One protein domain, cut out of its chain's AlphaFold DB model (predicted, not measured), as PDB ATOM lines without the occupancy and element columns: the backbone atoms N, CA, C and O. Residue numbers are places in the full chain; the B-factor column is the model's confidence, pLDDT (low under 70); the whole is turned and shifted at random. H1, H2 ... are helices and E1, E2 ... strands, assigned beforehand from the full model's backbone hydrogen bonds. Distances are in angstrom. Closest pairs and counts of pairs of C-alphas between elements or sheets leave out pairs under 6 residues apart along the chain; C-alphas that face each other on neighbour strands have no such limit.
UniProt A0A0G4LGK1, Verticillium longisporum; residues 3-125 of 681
ATOM      1  N   LEU A   3      41.039 -33.225  -4.907       85.88
ATOM      2  CA  LEU A   3      41.437 -34.190  -5.930       85.88
ATOM      3  C   LEU A   3      42.478 -35.156  -5.355       85.88
ATOM      4  O   LEU A   3      43.537 -34.730  -4.897       85.88
ATOM      5  N   MET A   4      42.180 -36.454  -5.386       83.31
ATOM      6  CA  MET A   4      43.070 -37.499  -4.870       83.31
ATOM      7  C   MET A   4      43.858 -38.187  -5.990       83.31
ATOM      8  O   MET A   4      45.045 -38.462  -5.833       83.31
ATOM      9  N   SER A   5      43.203 -38.489  -7.114       77.56
ATOM     10  CA  SER A   5      43.802 -39.183  -8.259       77.56
ATOM     11  C   SER A   5      42.963 -38.961  -9.516       77.56
ATOM     12  O   SER A   5      41.743 -38.862  -9.431       77.56
ATOM     13  N   THR A   6      43.615 -38.935 -10.676       74.25
ATOM     14  CA  THR A   6      42.992 -38.942 -12.015       74.25
ATOM     15  C   THR A   6      43.282 -40.237 -12.784       74.25
ATOM     16  O   THR A   6      43.053 -40.327 -13.987       74.25
ATOM     17  N   LYS A   7      43.862 -41.240 -12.111       63.31
ATOM     18  CA  LYS A   7      44.213 -42.529 -12.718       63.31
ATOM     19  C   LYS A   7      43.022 -43.496 -12.702       63.31
ATOM     20  O   LYS A   7      42.276 -43.499 -11.719       63.31
ATOM     21  N   PRO A   8      42.899 -44.374 -13.715       58.78
ATOM     22  CA  PRO A   8      41.911 -45.448 -13.714       58.78
ATOM     23  C   PRO A   8      42.087 -46.368 -12.496       58.78
ATOM     24  O   PRO A   8      43.188 -46.548 -11.970       58.78
ATOM     25  N   SER A   9      40.974 -46.930 -12.032       59.78
ATOM     26  CA  SER A   9      40.888 -47.776 -10.837       59.78
ATOM     27  C   SER A   9      40.675 -49.233 -11.244       59.78
ATOM     28  O   SER A   9      40.156 -49.504 -12.320       59.78
ATOM     29  N   GLN A  10      40.972 -50.195 -10.364       53.81
ATOM     30  CA  GLN A  10      40.677 -51.618 -10.616       53.81
ATOM     31  C   GLN A  10      39.186 -51.904 -10.897       53.81
ATOM     32  O   GLN A  10      38.845 -52.966 -11.404       53.81
ATOM     33  N   TYR A  11      38.304 -50.952 -10.574       55.62
ATOM     34  CA  TYR A  11      36.863 -51.029 -10.803       55.62
ATOM     35  C   TYR A  11      36.386 -50.261 -12.053       55.62
ATOM     36  O   TYR A  11      35.214 -50.386 -12.411       55.62
ATOM     37  N   VAL A  12      37.238 -49.443 -12.695       60.16
ATOM     38  CA  VAL A  12      36.846 -48.555 -13.808       60.16
ATOM     39  C   VAL A  12      38.000 -48.314 -14.795       60.16
ATOM     40  O   VAL A  12      39.068 -47.860 -14.392       60.16
ATOM     41  N   ALA A  13      37.765 -48.571 -16.088       55.50
ATOM     42  CA  ALA A  13      38.796 -48.583 -17.133       55.50
ATOM     43  C   ALA A  13      39.143 -47.213 -17.767       55.50
ATOM     44  O   ALA A  13      40.225 -47.091 -18.334       55.50
ATOM     45  N   GLU A  14      38.283 -46.189 -17.664       58.25
ATOM     46  CA  GLU A  14      38.385 -44.922 -18.426       58.25
ATOM     47  C   GLU A  14      38.286 -43.673 -17.523       58.25
ATOM     48  O   GLU A  14      37.526 -43.698 -16.548       58.25
ATOM     49  N   ASP A  15      39.057 -42.618 -17.854       70.88
ATOM     50  CA  ASP A  15      39.098 -41.240 -17.298       70.88
ATOM     51  C   ASP A  15      38.342 -41.026 -15.973       70.88
ATOM     52  O   ASP A  15      37.352 -40.290 -15.872       70.88
ATOM     53  N   ALA A  16      38.823 -41.704 -14.930       81.69
ATOM     54  CA  ALA A  16      38.223 -41.703 -13.607       81.69
ATOM     55  C   ALA A  16      38.875 -40.649 -12.706       81.69
ATOM     56  O   ALA A  16      40.099 -40.524 -12.645       81.69
ATOM     57  N   VAL A  17      38.051 -39.929 -11.949       87.44
ATOM     58  CA  VAL A  17      38.487 -38.898 -11.007       87.44
ATOM     59  C   VAL A  17      38.084 -39.317  -9.598       87.44
ATOM     60  O   VAL A  17      36.904 -39.512  -9.305       87.44
ATOM     61  N   THR A  18      39.067 -39.473  -8.713       89.12
ATOM     62  CA  THR A  18      38.842 -39.748  -7.290       89.12
ATOM     63  C   THR A  18      38.837 -38.442  -6.510       89.12
ATOM     64  O   THR A  18      39.837 -37.716  -6.486       89.12
ATOM     65  N   LEU A  19      37.718 -38.172  -5.846       90.50
ATOM     66  CA  LEU A  19      37.443 -36.947  -5.107       90.50
ATOM     67  C   LEU A  19      37.113 -37.268  -3.653       90.50
ATOM     68  O   LEU A  19      36.504 -38.294  -3.353       90.50
ATOM     69  N   THR A  20      37.473 -36.353  -2.762       90.19
ATOM     70  CA  THR A  20      37.016 -36.353  -1.371       90.19
ATOM     71  C   THR A  20      36.304 -35.035  -1.099       90.19
ATOM     72  O   THR A  20      36.885 -33.964  -1.300       90.19
ATOM     73  N   ALA A  21      35.051 -35.109  -0.649       87.69
ATOM     74  CA  ALA A  21      34.315 -33.942  -0.174       87.69
ATOM     75  C   ALA A  21      34.767 -33.598   1.251       87.69
ATOM     76  O   ALA A  21      34.757 -34.471   2.117       87.69
ATOM     77  N   GLU A  22      35.196 -32.361   1.500       83.88
ATOM     78  CA  GLU A  22      35.671 -31.923   2.824       83.88
ATOM     79  C   GLU A  22      34.573 -31.230   3.642       83.88
ATOM     80  O   GLU A  22      34.646 -31.201   4.871       83.88
ATOM     81  N   ASP A  23      33.550 -30.699   2.973       76.88
ATOM     82  CA  ASP A  23      32.425 -29.980   3.567       76.88
ATOM     83  C   ASP A  23      31.105 -30.258   2.814       76.88
ATOM     84  O   ASP A  23      31.054 -31.036   1.861       76.88
ATOM     85  N   SER A  24      29.999 -29.664   3.262       75.94
ATOM     86  CA  SER A  24      28.684 -29.820   2.623       75.94
ATOM     87  C   SER A  24      28.542 -29.064   1.295       75.94
ATOM     88  O   SER A  24      27.707 -29.440   0.479       75.94
ATOM     89  N   GLU A  25      29.351 -28.029   1.040       76.56
ATOM     90  CA  GLU A  25      29.385 -27.342  -0.263       76.56
ATOM     91  C   GLU A  25      30.000 -28.251  -1.320       76.56
ATOM     92  O   GLU A  25      29.490 -28.379  -2.426       76.56
ATOM     93  N   ASP A  26      31.065 -28.953  -0.952       83.19
ATOM     94  CA  ASP A  26      31.685 -29.979  -1.770       83.19
ATOM     95  C   ASP A  26      30.708 -31.102  -2.124       83.19
ATOM     96  O   ASP A  26      30.748 -31.611  -3.242       83.19
ATOM     97  N   MET A  27      29.801 -31.456  -1.209       85.06
ATOM     98  CA  MET A  27      28.734 -32.425  -1.476       85.06
ATOM     99  C   MET A  27      27.705 -31.885  -2.475       85.06
ATOM    100  O   MET A  27      27.242 -32.640  -3.328       85.06
ATOM    101  N   TRP A  28      27.400 -30.586  -2.434       80.75
ATOM    102  CA  TRP A  28      26.559 -29.929  -3.439       80.75
ATOM    103  C   TRP A  28      27.242 -29.877  -4.818       80.75
ATOM    104  O   TRP A  28      26.626 -30.203  -5.833       80.75
ATOM    105  N   HIS A  29      28.542 -29.573  -4.880       83.12
ATOM    106  CA  HIS A  29      29.293 -29.645  -6.138       83.12
ATOM    107  C   HIS A  29      29.384 -31.084  -6.664       83.12
ATOM    108  O   HIS A  29      29.207 -31.312  -7.860       83.12
ATOM    109  N   ALA A  30      29.593 -32.073  -5.789       88.06
ATOM    110  CA  ALA A  30      29.546 -33.485  -6.161       88.06
ATOM    111  C   ALA A  30      28.155 -33.884  -6.685       88.06
ATOM    112  O   ALA A  30      28.059 -34.606  -7.674       88.06
ATOM    113  N   TYR A  31      27.084 -33.371  -6.074       87.56
ATOM    114  CA  TYR A  31      25.709 -33.567  -6.533       87.56
ATOM    115  C   TYR A  31      25.497 -33.009  -7.943       87.56
ATOM    116  O   TYR A  31      24.885 -33.693  -8.757       87.56
ATOM    117  N   ASN A  32      26.024 -31.824  -8.257       84.00
ATOM    118  CA  ASN A  32      25.940 -31.245  -9.603       84.00
ATOM    119  C   ASN A  32      26.829 -31.960 -10.627       84.00
ATOM    120  O   ASN A  32      26.492 -32.000 -11.808       84.00
ATOM    121  N   LEU A  33      27.937 -32.554 -10.183       87.62
ATOM    122  CA  LEU A  33      28.868 -33.256 -11.058       87.62
ATOM    123  C   LEU A  33      28.387 -34.665 -11.444       87.62
ATOM    124  O   LEU A  33      28.642 -35.125 -12.561       87.62
ATOM    125  N   ILE A  34      27.720 -35.364 -10.522       89.44
ATOM    126  CA  ILE A  34      27.238 -36.736 -10.714       89.44
ATOM    127  C   ILE A  34      25.886 -36.713 -11.429       89.44
ATOM    128  O   ILE A  34      24.895 -36.188 -10.922       89.44
ATOM    129  N   THR A  35      25.822 -37.360 -12.589       86.50
ATOM    130  CA  THR A  35      24.618 -37.411 -13.425       86.50
ATOM    131  C   THR A  35      24.174 -38.843 -13.713       86.50
ATOM    132  O   THR A  35      24.934 -39.800 -13.551       86.50
ATOM    133  N   ALA A  36      22.915 -39.015 -14.125       85.94
ATOM    134  CA  ALA A  36      22.407 -40.321 -14.540       85.94
ATOM    135  C   ALA A  36      23.232 -40.882 -15.715       85.94
ATOM    136  O   ALA A  36      23.545 -40.160 -16.656       85.94
ATOM    137  N   GLY A  37      23.581 -42.169 -15.650       86.06
ATOM    138  CA  GLY A  37      24.459 -42.837 -16.617       86.06
ATOM    139  C   GLY A  37      25.925 -42.935 -16.184       86.06
ATOM    140  O   GLY A  37      26.607 -43.868 -16.619       86.06
ATOM    141  N   ASP A  38      26.377 -42.064 -15.276       89.38
ATOM    142  CA  ASP A  38      27.744 -42.081 -14.751       89.38
ATOM    143  C   ASP A  38      28.023 -43.345 -13.929       89.38
ATOM    144  O   ASP A  38      27.116 -44.028 -13.447       89.38
ATOM    145  N   THR A  39      29.301 -43.677 -13.759       90.19
ATOM    146  CA  THR A  39      29.735 -44.750 -12.859       90.19
ATOM    147  C   THR A  39      30.361 -44.140 -11.609       90.19
ATOM    148  O   THR A  39      31.368 -43.439 -11.698       90.19
ATOM    149  N   VAL A  40      29.784 -44.433 -10.441       92.12
ATOM    150  CA  VAL A  40      30.300 -43.994  -9.137       92.12
ATOM    151  C   VAL A  40      30.783 -45.204  -8.352       92.12
ATOM    152  O   VAL A  40      30.063 -46.193  -8.217       92.12
ATOM    153  N   VAL A  41      31.999 -45.111  -7.819       91.00
ATOM    154  CA  VAL A  41      32.592 -46.096  -6.914       91.00
ATOM    155  C   VAL A  41      32.770 -45.459  -5.547       91.00
ATOM    156  O   VAL A  41      33.561 -44.528  -5.391       91.00
ATOM    157  N   ALA A  42      32.058 -45.969  -4.550       91.31
ATOM    158  CA  ALA A  42      32.174 -45.493  -3.178       91.31
ATOM    159  C   ALA A  42      32.067 -46.647  -2.181       91.31
ATOM    160  O   ALA A  42      31.738 -47.786  -2.527       91.31
ATOM    161  N   HIS A  43      32.387 -46.334  -0.930       88.88
ATOM    162  CA  HIS A  43      32.238 -47.257   0.180       88.88
ATOM    163  C   HIS A  43      30.753 -47.472   0.500       88.88
ATOM    164  O   HIS A  43      30.020 -46.512   0.720       88.88
ATOM    165  N   ALA A  44      30.331 -48.730   0.602       86.69
ATOM    166  CA  ALA A  44      28.972 -49.136   0.928       86.69
ATOM    167  C   ALA A  44      28.950 -50.081   2.133       86.69
ATOM    168  O   ALA A  44      29.862 -50.887   2.335       86.69
ATOM    169  N   VAL A  45      27.867 -50.025   2.909       84.62
ATOM    170  CA  VAL A  45      27.596 -50.985   3.985       84.62
ATOM    171  C   VAL A  45      26.427 -51.860   3.569       84.62
ATOM    172  O   VAL A  45      25.336 -51.367   3.292       84.62
ATOM    173  N   ARG A  46      26.630 -53.177   3.554       79.06
ATOM    174  CA  ARG A  46      25.595 -54.132   3.159       79.06
ATOM    175  C   ARG A  46      25.323 -55.138   4.259       79.06
ATOM    176  O   ARG A  46      26.238 -55.746   4.801       79.06
ATOM    177  N   LYS A  47      24.043 -55.364   4.552       81.94
ATOM    178  CA  LYS A  47      23.609 -56.490   5.381       81.94
ATOM    179  C   LYS A  47      23.595 -57.750   4.513       81.94
ATOM    180  O   LYS A  47      22.763 -57.869   3.618       81.94
ATOM    181  N   VAL A  48      24.525 -58.663   4.760       79.94
ATOM    182  CA  VAL A  48      24.585 -59.975   4.115       79.94
ATOM    183  C   VAL A  48      23.894 -60.969   5.039       79.94
ATOM    184  O   VAL A  48      24.196 -61.029   6.229       79.94
ATOM    185  N   VAL A  49      22.922 -61.704   4.505       79.00
ATOM    186  CA  VAL A  49      22.271 -62.804   5.219       79.00
ATOM    187  C   VAL A  49      22.873 -64.090   4.681       79.00
ATOM    188  O   VAL A  49      22.655 -64.432   3.522       79.00
ATOM    189  N   SER A  50      23.672 -64.764   5.502       74.31
ATOM    190  CA  SER A  50      24.253 -66.065   5.182       74.31
ATOM    191  C   SER A  50      23.463 -67.164   5.882       74.31
ATOM    192  O   SER A  50      23.190 -67.075   7.083       74.31
ATOM    193  N   GLU A  51      23.117 -68.210   5.145       78.00
ATOM    194  CA  GLU A  51      22.510 -69.412   5.706       78.00
ATOM    195  C   GLU A  51      23.617 -70.371   6.153       78.00
ATOM    196  O   GLU A  51      24.512 -70.729   5.385       78.00
ATOM    197  N   THR A  52      23.611 -70.741   7.433       75.12
ATOM    198  CA  THR A  52      24.581 -71.703   7.964       75.12
ATOM    199  C   THR A  52      24.225 -73.121   7.512       75.12
ATOM    200  O   THR A  52      23.071 -73.428   7.224       75.12
ATOM    201  N   LYS A  53      25.198 -74.042   7.528       69.62
ATOM    202  CA  LYS A  53      24.975 -75.469   7.199       69.62
ATOM    203  C   LYS A  53      23.915 -76.156   8.077       69.62
ATOM    204  O   LYS A  53      23.453 -77.239   7.743       69.62
ATOM    205  N   THR A  54      23.554 -75.539   9.200       73.19
ATOM    206  CA  THR A  54      22.531 -75.977  10.156       73.19
ATOM    207  C   THR A  54      21.142 -75.371   9.904       73.19
ATOM    208  O   THR A  54      20.238 -75.614  10.697       73.19
ATOM    209  N   GLY A  55      20.952 -74.589   8.833       69.75
ATOM    210  CA  GLY A  55      19.660 -73.994   8.454       69.75
ATOM    211  C   GLY A  55      19.262 -72.744   9.252       69.75
ATOM    212  O   GLY A  55      18.137 -72.270   9.134       69.75
ATOM    213  N   SER A  56      20.157 -72.194  10.079       75.56
ATOM    214  CA  SER A  56      19.932 -70.913  10.760       75.56
ATOM    215  C   SER A  56      20.485 -69.755   9.929       75.56
ATOM    216  O   SER A  56      21.593 -69.834   9.388       75.56
ATOM    217  N   THR A  57      19.717 -68.666   9.829       79.25
ATOM    218  CA  THR A  57      20.108 -67.446   9.117       79.25
ATOM    219  C   THR A  57      20.889 -66.517  10.045       79.25
ATOM    220  O   THR A  57      20.421 -66.140  11.120       79.25
ATOM    221  N   GLN A  58      22.100 -66.138   9.638       75.69
ATOM    222  CA  GLN A  58      22.925 -65.152  10.334       75.69
ATOM    223  C   GLN A  58      23.034 -63.904   9.464       75.69
ATOM    224  O   GLN A  58      23.294 -63.999   8.266       75.69
ATOM    225  N   SER A  59      22.810 -62.727  10.052       79.12
ATOM    226  CA  SER A  59      22.967 -61.462   9.338       79.12
ATOM    227  C   SER A  59      24.178 -60.688   9.837       79.12
ATOM    228  O   SER A  59      24.232 -60.348  11.018       79.12
ATOM    229  N   GLU A  60      25.084 -60.345   8.932       83.31
ATOM    230  CA  GLU A  60      26.298 -59.576   9.205       83.31
ATOM    231  C   GLU A  60      26.322 -58.306   8.344       83.31
ATOM    232  O   GLU A  60      25.810 -58.291   7.222       83.31
ATOM    233  N   ARG A  61      26.867 -57.205   8.872       83.31
ATOM    234  CA  ARG A  61      27.080 -55.972   8.101       83.31
ATOM    235  C   ARG A  61      28.500 -55.976   7.553       83.31
ATOM    236  O   ARG A  61      29.450 -55.912   8.323       83.31
ATOM    237  N   VAL A  62      28.626 -56.019   6.235       84.81
ATOM    238  CA  VAL A  62      29.904 -56.056   5.528       84.81
ATOM    239  C   VAL A  62      30.158 -54.707   4.863       84.81
ATOM    240  O   VAL A  62      29.277 -54.146   4.206       84.81
ATOM    241  N   HIS A  63      31.370 -54.195   5.042       84.19
ATOM    242  CA  HIS A  63      31.875 -52.991   4.390       84.19
ATOM    243  C   HIS A  63      32.525 -53.379   3.063       84.19
ATOM    244  O   HIS A  63      33.382 -54.261   3.032       84.19
ATOM    245  N   THR A  64      32.122 -52.756   1.958       85.94
ATOM    246  CA  THR A  64      32.683 -53.084   0.643       85.94
ATOM    247  C   THR A  64      32.638 -51.898  -0.312       85.94
ATOM    248  O   THR A  64      31.820 -50.995  -0.156       85.94
ATOM    249  N   MET A  65      33.527 -51.880  -1.305       85.62
ATOM    250  CA  MET A  65      33.495 -50.884  -2.377       85.62
ATOM    251  C   MET A  65      32.557 -51.372  -3.478       85.62
ATOM    252  O   MET A  65      32.700 -52.497  -3.960       85.62
ATOM    253  N   LEU A  66      31.602 -50.536  -3.886       87.81
ATOM    254  CA  LEU A  66      30.668 -50.869  -4.961       87.81
ATOM    255  C   LEU A  66      30.749 -49.834  -6.072       87.81
ATOM    256  O   LEU A  66      30.678 -48.635  -5.812       87.81
ATOM    257  N   ALA A  67      30.857 -50.323  -7.306       89.62
ATOM    258  CA  ALA A  67      30.668 -49.526  -8.505       89.62
ATOM    259  C   ALA A  67      29.207 -49.628  -8.953       89.62
ATOM    260  O   ALA A  67      28.734 -50.721  -9.285       89.62
ATOM    261  N   ILE A  68      28.500 -48.501  -8.989       90.88
ATOM    262  CA  ILE A  68      27.126 -48.431  -9.493       90.88
ATOM    263  C   ILE A  68      27.051 -47.530 -10.725       90.88
ATOM    264  O   ILE A  68      27.707 -46.491 -10.791       90.88
ATOM    265  N   LYS A  69      26.217 -47.919 -11.690       91.06
ATOM    266  CA  LYS A  69      25.726 -47.041 -12.749       91.06
ATOM    267  C   LYS A  69      24.584 -46.208 -12.180       91.06
ATOM    268  O   LYS A  69      23.563 -46.766 -11.772       91.06
ATOM    269  N   VAL A  70      24.774 -44.897 -12.126       91.56
ATOM    270  CA  VAL A  70      23.844 -43.951 -11.508       91.56
ATOM    271  C   VAL A  70      22.528 -43.929 -12.281       91.56
ATOM    272  O   VAL A  70      22.515 -43.761 -13.500       91.56
ATOM    273  N   LYS A  71      21.416 -44.095 -11.563       89.31
ATOM    274  CA  LYS A  71      20.046 -43.930 -12.069       89.31
ATOM    275  C   LYS A  71      19.444 -42.617 -11.579       89.31
ATOM    276  O   LYS A  71      18.807 -41.915 -12.351       89.31
ATOM    277  N   SER A  72      19.646 -42.295 -10.305       86.75
ATOM    278  CA  SER A  72      19.156 -41.061  -9.695       86.75
ATOM    279  C   SER A  72      20.058 -40.627  -8.546       86.75
ATOM    280  O   SER A  72      20.714 -41.447  -7.903       86.75
ATOM    281  N   THR A  73      20.059 -39.332  -8.263       89.31
ATOM    282  CA  THR A  73      20.809 -38.718  -7.161       89.31
ATOM    283  C   THR A  73      19.865 -37.880  -6.316       89.31
ATOM    284  O   THR A  73      19.045 -37.155  -6.873       89.31
ATOM    285  N   PHE A  74      20.010 -37.935  -5.000       85.94
ATOM    286  CA  PHE A  74      19.263 -37.110  -4.058       85.94
ATOM    287  C   PHE A  74      20.240 -36.435  -3.098       85.94
ATOM    288  O   PHE A  74      21.079 -37.109  -2.505       85.94
ATOM    289  N   PHE A  75      20.146 -35.116  -2.964       83.69
ATOM    290  CA  PHE A  75      20.971 -34.338  -2.046       83.69
ATOM    291  C   PHE A  75      20.091 -33.718  -0.971       83.69
ATOM    292  O   PHE A  75      19.109 -33.048  -1.286       83.69
ATOM    293  N   ASP A  76      20.461 -33.934   0.287       78.12
ATOM    294  CA  ASP A  76      19.856 -33.252   1.425       78.12
ATOM    295  C   ASP A  76      20.774 -32.092   1.859       78.12
ATOM    296  O   ASP A  76      21.852 -32.341   2.416       78.12
ATOM    297  N   PRO A  77      20.376 -30.825   1.633       67.25
ATOM    298  CA  PRO A  77      21.190 -29.662   1.978       67.25
ATOM    299  C   PRO A  77      21.312 -29.426   3.490       67.25
ATOM    300  O   PRO A  77      22.254 -28.763   3.920       67.25
ATOM    301  N   ILE A  78      20.391 -29.953   4.305       68.75
ATOM    302  CA  ILE A  78      20.422 -29.816   5.767       68.75
ATOM    303  C   ILE A  78      21.357 -30.870   6.360       68.75
ATOM    304  O   ILE A  78      22.177 -30.555   7.224       68.75
ATOM    305  N   ALA A  79      21.249 -32.114   5.891       71.31
ATOM    306  CA  ALA A  79      22.098 -33.210   6.353       71.31
ATOM    307  C   ALA A  79      23.499 -33.201   5.713       71.31
ATOM    308  O   ALA A  79      24.409 -33.849   6.231       71.31
ATOM    309  N   GLY A  80      23.685 -32.495   4.591       71.19
ATOM    310  CA  GLY A  80      24.930 -32.502   3.818       71.19
ATOM    311  C   GLY A  80      25.253 -33.881   3.234       71.19
ATOM    312  O   GLY A  80      26.422 -34.208   3.038       71.19
ATOM    313  N   GLN A  81      24.226 -34.706   3.005       81.31
ATOM    314  CA  GLN A  81      24.355 -36.082   2.531       81.31
ATOM    315  C   GLN A  81      23.897 -36.192   1.082       81.31
ATOM    316  O   GLN A  81      22.869 -35.637   0.690       81.31
ATOM    317  N   LEU A  82      24.665 -36.938   0.289       88.75
ATOM    318  CA  LEU A  82      24.373 -37.201  -1.113       88.75
ATOM    319  C   LEU A  82      24.144 -38.697  -1.303       88.75
ATOM    320  O   LEU A  82      25.062 -39.503  -1.156       88.75
ATOM    321  N   GLN A  83      22.915 -39.053  -1.656       91.25
ATOM    322  CA  GLN A  83      22.522 -40.417  -1.971       91.25
ATOM    323  C   GLN A  83      22.563 -40.631  -3.477       91.25
ATOM    324  O   GLN A  83      21.942 -39.899  -4.252       91.25
ATOM    325  N   VAL A  84      23.270 -41.668  -3.904       92.56
ATOM    326  CA  VAL A  84      23.413 -42.036  -5.311       92.56
ATOM    327  C   VAL A  84      22.804 -43.418  -5.500       92.56
ATOM    328  O   VAL A  84      23.358 -44.422  -5.063       92.56
ATOM    329  N   SER A  85      21.645 -43.478  -6.147       90.75
ATOM    330  CA  SER A  85      20.924 -44.722  -6.420       90.75
ATOM    331  C   SER A  85      21.222 -45.212  -7.829       90.75
ATOM    332  O   SER A  85      21.233 -44.438  -8.787       90.75
ATOM    333  N   GLY A  86      21.441 -46.513  -7.982       91.19
ATOM    334  CA  GLY A  86      21.887 -47.070  -9.250       91.19
ATOM    335  C   GLY A  86      21.838 -48.586  -9.323       91.19
ATOM    336  O   GLY A  86      21.227 -49.258  -8.491       91.19
ATOM    337  N   VAL A  87      22.468 -49.109 -10.368       90.44
ATOM    338  CA  VAL A  87      22.586 -50.544 -10.649       90.44
ATOM    339  C   VAL A  87      24.048 -50.952 -10.543       90.44
ATOM    340  O   VAL A  87      24.915 -50.280 -11.093       90.44
ATOM    341  N   VAL A  88      24.342 -52.050  -9.852       88.44
ATOM    342  CA  VAL A  88      25.721 -52.510  -9.639       88.44
ATOM    343  C   VAL A  88      26.350 -52.968 -10.958       88.44
ATOM    344  O   VAL A  88      25.803 -53.835 -11.643       88.44
ATOM    345  N   LYS A  89      27.500 -52.371 -11.303       81.50
ATOM    346  CA  LYS A  89      28.226 -52.575 -12.570       81.50
ATOM    347  C   LYS A  89      29.350 -53.608 -12.454       81.50
ATOM    348  O   LYS A  89      29.623 -54.307 -13.422       81.50
ATOM    349  N   SER A  90      29.994 -53.711 -11.291       73.88
ATOM    350  CA  SER A  90      31.055 -54.689 -11.028       73.88
ATOM    351  C   SER A  90      30.567 -55.753 -10.051       73.88
ATOM    352  O   SER A  90      30.091 -55.412  -8.966       73.88
ATOM    353  N   GLU A  91      30.722 -57.024 -10.410       68.25
ATOM    354  CA  GLU A  91      30.464 -58.135  -9.496       68.25
ATOM    355  C   GLU A  91      31.398 -58.057  -8.281       68.25
ATOM    356  O   GLU A  91      32.584 -57.739  -8.395       68.25
ATOM    357  N   ASN A  92      30.846 -58.310  -7.098       71.00
ATOM    358  CA  ASN A  92      31.591 -58.355  -5.848       71.00
ATOM    359  C   ASN A  92      31.140 -59.595  -5.065       71.00
ATOM    360  O   ASN A  92      30.022 -60.070  -5.253       71.00
ATOM    361  N   ALA A  93      31.966 -60.098  -4.145       67.38
ATOM    362  CA  ALA A  93      31.723 -61.339  -3.399       67.38
ATOM    363  C   ALA A  93      30.366 -61.385  -2.661       67.38
ATOM    364  O   ALA A  93      29.875 -62.459  -2.327       67.38
ATOM    365  N   TYR A  94      29.756 -60.222  -2.415       72.94
ATOM    366  CA  TYR A  94      28.495 -60.068  -1.683       72.94
ATOM    367  C   TYR A  94      27.347 -59.492  -2.528       72.94
ATOM    368  O   TYR A  94      26.235 -59.327  -2.012       72.94
ATOM    369  N   VAL A  95      27.605 -59.115  -3.787       74.75
ATOM    370  CA  VAL A  95      26.657 -58.371  -4.628       74.75
ATOM    371  C   VAL A  95      26.715 -58.840  -6.075       74.75
ATOM    372  O   VAL A  95      27.729 -58.674  -6.751       74.75
ATOM    373  N   SER A  96      25.589 -59.365  -6.555       77.00
ATOM    374  CA  SER A  96      25.421 -59.767  -7.949       77.00
ATOM    375  C   SER A  96      25.277 -58.556  -8.872       77.00
ATOM    376  O   SER A  96      24.689 -57.530  -8.509       77.00
ATOM    377  N   LEU A  97      25.794 -58.704 -10.089       83.25
ATOM    378  CA  LEU A  97      25.685 -57.712 -11.155       83.25
ATOM    379  C   LEU A  97      24.206 -57.451 -11.490       83.25
ATOM    380  O   LEU A  97      23.394 -58.376 -11.510       83.25
ATOM    381  N   GLY A  98      23.836 -56.188 -11.714       78.56
ATOM    382  CA  GLY A  98      22.455 -55.816 -12.051       78.56
ATOM    383  C   GLY A  98      21.529 -55.549 -10.856       78.56
ATOM    384  O   GLY A  98      20.409 -55.081 -11.052       78.56
ATOM    385  N   GLN A  99      21.970 -55.777  -9.614       85.06
ATOM    386  CA  GLN A  99      21.159 -55.451  -8.439       85.06
ATOM    387  C   GLN A  99      21.100 -53.934  -8.191       85.06
ATOM    388  O   GLN A  99      22.099 -53.226  -8.340       85.06
ATOM    389  N   HIS A 100      19.937 -53.438  -7.759       87.81
ATOM    390  CA  HIS A 100      19.781 -52.054  -7.317       87.81
ATOM    391  C   HIS A 100      20.454 -51.808  -5.964       87.81
ATOM    392  O   HIS A 100      20.295 -52.591  -5.023       87.81
ATOM    393  N   HIS A 101      21.185 -50.700  -5.864       88.00
ATOM    394  CA  HIS A 101      21.803 -50.255  -4.622       88.00
ATOM    395  C   HIS A 101      21.853 -48.727  -4.544       88.00
ATOM    396  O   HIS A 101      21.883 -48.050  -5.574       88.00
ATOM    397  N   THR A 102      21.897 -48.208  -3.319       91.31
ATOM    398  CA  THR A 102      22.037 -46.781  -3.026       91.31
ATOM    399  C   THR A 102      23.313 -46.577  -2.224       91.31
ATOM    400  O   THR A 102      23.503 -47.215  -1.194       91.31
ATOM    401  N   LEU A 103      24.207 -45.735  -2.739       90.94
ATOM    402  CA  LEU A 103      25.434 -45.316  -2.076       90.94
ATOM    403  C   LEU A 103      25.179 -44.010  -1.331       90.94
ATOM    404  O   LEU A 103      24.801 -43.019  -1.951       90.94
ATOM    405  N   ASP A 104      25.440 -44.008  -0.030       89.94
ATOM    406  CA  ASP A 104      25.471 -42.792   0.776       89.94
ATOM    407  C   ASP A 104      26.902 -42.240   0.763       89.94
ATOM    408  O   ASP A 104      27.826 -42.834   1.327       89.94
ATOM    409  N   LEU A 105      27.109 -41.123   0.066       90.19
ATOM    410  CA  LEU A 105      28.383 -40.414   0.092       90.19
ATOM    411  C   LEU A 105      28.501 -39.651   1.415       90.19
ATOM    412  O   LEU A 105      27.567 -38.979   1.854       90.19
ATOM    413  N   GLU A 106      29.669 -39.752   2.045       84.81
ATOM    414  CA  GLU A 106      29.969 -39.130   3.334       84.81
ATOM    415  C   GLU A 106      31.128 -38.136   3.193       84.81
ATOM    416  O   GLU A 106      32.094 -38.378   2.462       84.81
ATOM    417  N   ILE A 107      31.070 -37.050   3.963       86.94
ATOM    418  CA  ILE A 107      32.160 -36.077   4.071       86.94
ATOM    419  C   ILE A 107      33.420 -36.775   4.614       86.94
ATOM    420  O   ILE A 107      33.371 -37.556   5.564       86.94
ATOM    421  N   GLY A 108      34.568 -36.497   4.001       84.69
ATOM    422  CA  GLY A 108      35.870 -37.060   4.356       84.69
ATOM    423  C   GLY A 108      36.147 -38.448   3.776       84.69
ATOM    424  O   GLY A 108      37.280 -38.925   3.890       84.69
ATOM    425  N   ARG A 109      35.171 -39.096   3.122       87.62
ATOM    426  CA  ARG A 109      35.391 -40.367   2.420       87.62
ATOM    427  C   ARG A 109      35.613 -40.146   0.921       87.62
ATOM    428  O   ARG A 109      34.874 -39.383   0.302       87.62
ATOM    429  N   PRO A 110      36.612 -40.815   0.320       90.75
ATOM    430  CA  PRO A 110      36.843 -40.704  -1.107       90.75
ATOM    431  C   PRO A 110      35.784 -41.481  -1.895       90.75
ATOM    432  O   PRO A 110      35.421 -42.606  -1.541       90.75
ATOM    433  N   PHE A 111      35.359 -40.912  -3.016       91.81
ATOM    434  CA  PHE A 111      34.587 -41.595  -4.048       91.81
ATOM    435  C   PHE A 111      35.255 -41.390  -5.406       91.81
ATOM    436  O   PHE A 111      35.982 -40.424  -5.624       91.81
ATOM    437  N   THR A 112      35.053 -42.329  -6.323       90.62
ATOM    438  CA  THR A 112      35.581 -42.245  -7.688       90.62
ATOM    439  C   THR A 112      34.433 -42.094  -8.664       90.62
ATOM    440  O   THR A 112      33.514 -42.910  -8.661       90.62
ATOM    441  N   LEU A 113      34.493 -41.059  -9.492       91.06
ATOM    442  CA  LEU A 113      33.536 -40.779 -10.550       91.06
ATOM    443  C   LEU A 113      34.179 -41.062 -11.906       91.06
ATOM    444  O   LEU A 113      35.316 -40.673 -12.157       91.06
ATOM    445  N   SER A 114      33.434 -41.713 -12.787       88.62
ATOM    446  CA  SER A 114      33.796 -41.894 -14.188       88.62
ATOM    447  C   SER A 114      32.584 -41.626 -15.066       88.62
ATOM    448  O   SER A 114      31.473 -42.077 -14.759       88.62
ATOM    449  N   LYS A 115      32.812 -40.882 -16.149       87.25
ATOM    450  CA  LYS A 115      31.802 -40.486 -17.127       87.25
ATOM    451  C   LYS A 115      32.044 -41.266 -18.423       87.25
ATOM    452  O   LYS A 115      33.005 -40.951 -19.120       87.25
ATOM    453  N   PRO A 116      31.217 -42.279 -18.752       80.00
ATOM    454  CA  PRO A 116      31.415 -43.113 -19.946       80.00
ATOM    455  C   PRO A 116      31.357 -42.333 -21.267       80.00
ATOM    456  O   PRO A 116      31.996 -42.710 -22.236       80.00
ATOM    457  N   GLU A 117      30.601 -41.236 -21.299       74.31
ATOM    458  CA  GLU A 117      30.462 -40.358 -22.473       74.31
ATOM    459  C   GLU A 117      31.589 -39.308 -22.568       74.31
ATOM    460  O   GLU A 117      31.580 -38.465 -23.464       74.31
ATOM    461  N   GLY A 118      32.549 -39.336 -21.637       78.56
ATOM    462  CA  GLY A 118      33.599 -38.334 -21.495       78.56
ATOM    463  C   GLY A 118      33.227 -37.178 -20.562       78.56
ATOM    464  O   GLY A 118      32.091 -37.018 -20.114       78.56
ATOM    465  N   TRP A 119      34.235 -36.372 -20.230       82.25
ATOM    466  CA  TRP A 119      34.062 -35.130 -19.476       82.25
ATOM    467  C   TRP A 119      33.776 -33.993 -20.459       82.25
ATOM    468  O   TRP A 119      34.629 -33.685 -21.292       82.25
ATOM    469  N   ASP A 120      32.595 -33.383 -20.382       81.50
ATOM    470  CA  ASP A 120      32.257 -32.179 -21.150       81.50
ATOM    471  C   ASP A 120      32.877 -30.908 -20.523       81.50
ATOM    472  O   ASP A 120      33.497 -30.955 -19.453       81.50
ATOM    473  N   SER A 121      32.805 -29.774 -21.226       81.81
ATOM    474  CA  SER A 121      33.379 -28.498 -20.772       81.81
ATOM    475  C   SER A 121      32.742 -28.016 -19.464       81.81
ATOM    476  O   SER A 121      33.452 -27.613 -18.546       81.81
ATOM    477  N   VAL A 122      31.418 -28.142 -19.338       82.06
ATOM    478  CA  VAL A 122      30.640 -27.726 -18.163       82.06
ATOM    479  C   VAL A 122      30.994 -28.571 -16.938       82.06
ATOM    480  O   VAL A 122      31.179 -28.032 -15.848       82.06
ATOM    481  N   ALA A 123      31.166 -29.883 -17.092       82.00
ATOM    482  CA  ALA A 123      31.586 -30.790 -16.032       82.00
ATOM    483  C   ALA A 123      33.035 -30.535 -15.608       82.00
ATOM    484  O   ALA A 123      33.346 -30.644 -14.421       82.00
ATOM    485  N   ARG A 124      33.925 -30.175 -16.543       84.75
ATOM    486  CA  ARG A 124      35.292 -29.743 -16.211       84.75
ATOM    487  C   ARG A 124      35.295 -28.427 -15.442       84.75
ATOM    488  O   ARG A 124      36.013 -28.331 -14.452       84.75
ATOM    489  N   ASP A 125      34.482 -27.458 -15.846       81.12
ATOM    490  CA  ASP A 125      34.347 -26.182 -15.137       81.12
ATOM    491  C   ASP A 125      33.767 -26.389 -13.737       81.12
ATOM    492  O   ASP A 125      34.361 -25.938 -12.761       81.12
TER     493      ASP A 125
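AT A GLANCE: This is residues 3 to 125 of the 681 residues of a protein of Verticillium longisporum (UniProt A0A0G4LGK1). One strongly twisted sheet folds back on itself into two leaves, E1, E2, E7 and E3 facing E5 and E6 with E4 as the hinge, and the far part of the E3 and E4 hairpin reaches out as a long two-stranded arm. H1 packs on E4 and E5 at the end away from the arm, and the short H2 lies beyond, off the sheet. The 123 printed residues run E1 E2 H1 E3 E4 E5 E6 E7 H2; the antiparallel sheet has the order E1 E2 E7 E3 E4 E5 E6, and the class is mostly strand. The whole is compact by its radius of gyration of the C-alphas, 15.6 A, yet elongated, spanning 57 by 34 by 24 A.

IN THESE COORDINATES: Find C-alpha 3 at (41.437, -34.190, -5.930), where E1, residues 3 to 5, begins. E2 is residues 16 to 20, and H1, residues 24 to 33, is 14.1 A long. E3, residues 39 to 51, spans 31.7 A and bends by 75 degrees at residue 42. Beyond the turn, find C-alpha 57 at (20.108, -67.446, 9.117); there E4 begins, residues 57 to 76, 35.0 A, bending by 104 degrees at residue 72. E5, residues 81 to 88, spans 20.5 A; E6, residues 100 to 105, 16.3 A; E7, residues 110 to 114, 13.5 A. H2, residues 121 to 125, ends at C-alpha 125, (34.347, -26.182, -15.137).

HOW THE PARTS SIT: Start at edge strand E1, in a hairpin with E2: N 4 and O 18 are 2.9 A apart, within hydrogen-bond range. E2 is also antiparallel to E7, with N 17 and O 113 at 2.8 A. E7 pairs with E3 through N 41 and O 112, 2.8 A. E2, H1 and E3 form a split strand-helix-strand unit, two strands of one sheet joined through a helix and not neighbours, with E7 between them in the sheet, and its crossover is right-handed. E3 to E6 form a meander, each strand the antiparallel neighbour of the one before: look at N 44 and O 64, 2.8 A, N 83 and O 74, 2.8 A, and N 103 and O 84, 2.8 A. Where the folded sheet's leaves face each other, the closest C-alphas of E3 and E6 are those of Ala 44 and Leu 103, 6.0 A apart. H1 is on the sheet; its closest C-alphas to E5 are Met 27 and Leu 82, 6.5 A. H2 is not on the sheet; it is close to H1 but not clearly touching, with C-alphas 33 and 123 at 6.2 A. In H1 and H2 every O i to N i+4 pair is within hydrogen-bond range.

THE WHOLE: The two C-alphas farthest apart, those of Thr 54 and Ser 121, are 57.7 A apart. The printed part has no cut, and its one long link joins E5 to E6. Mean pLDDT of the printed part is 81.6; look for values under 70 at residues 7 to 14, 53, 55, 77 to 78, 91 and 93.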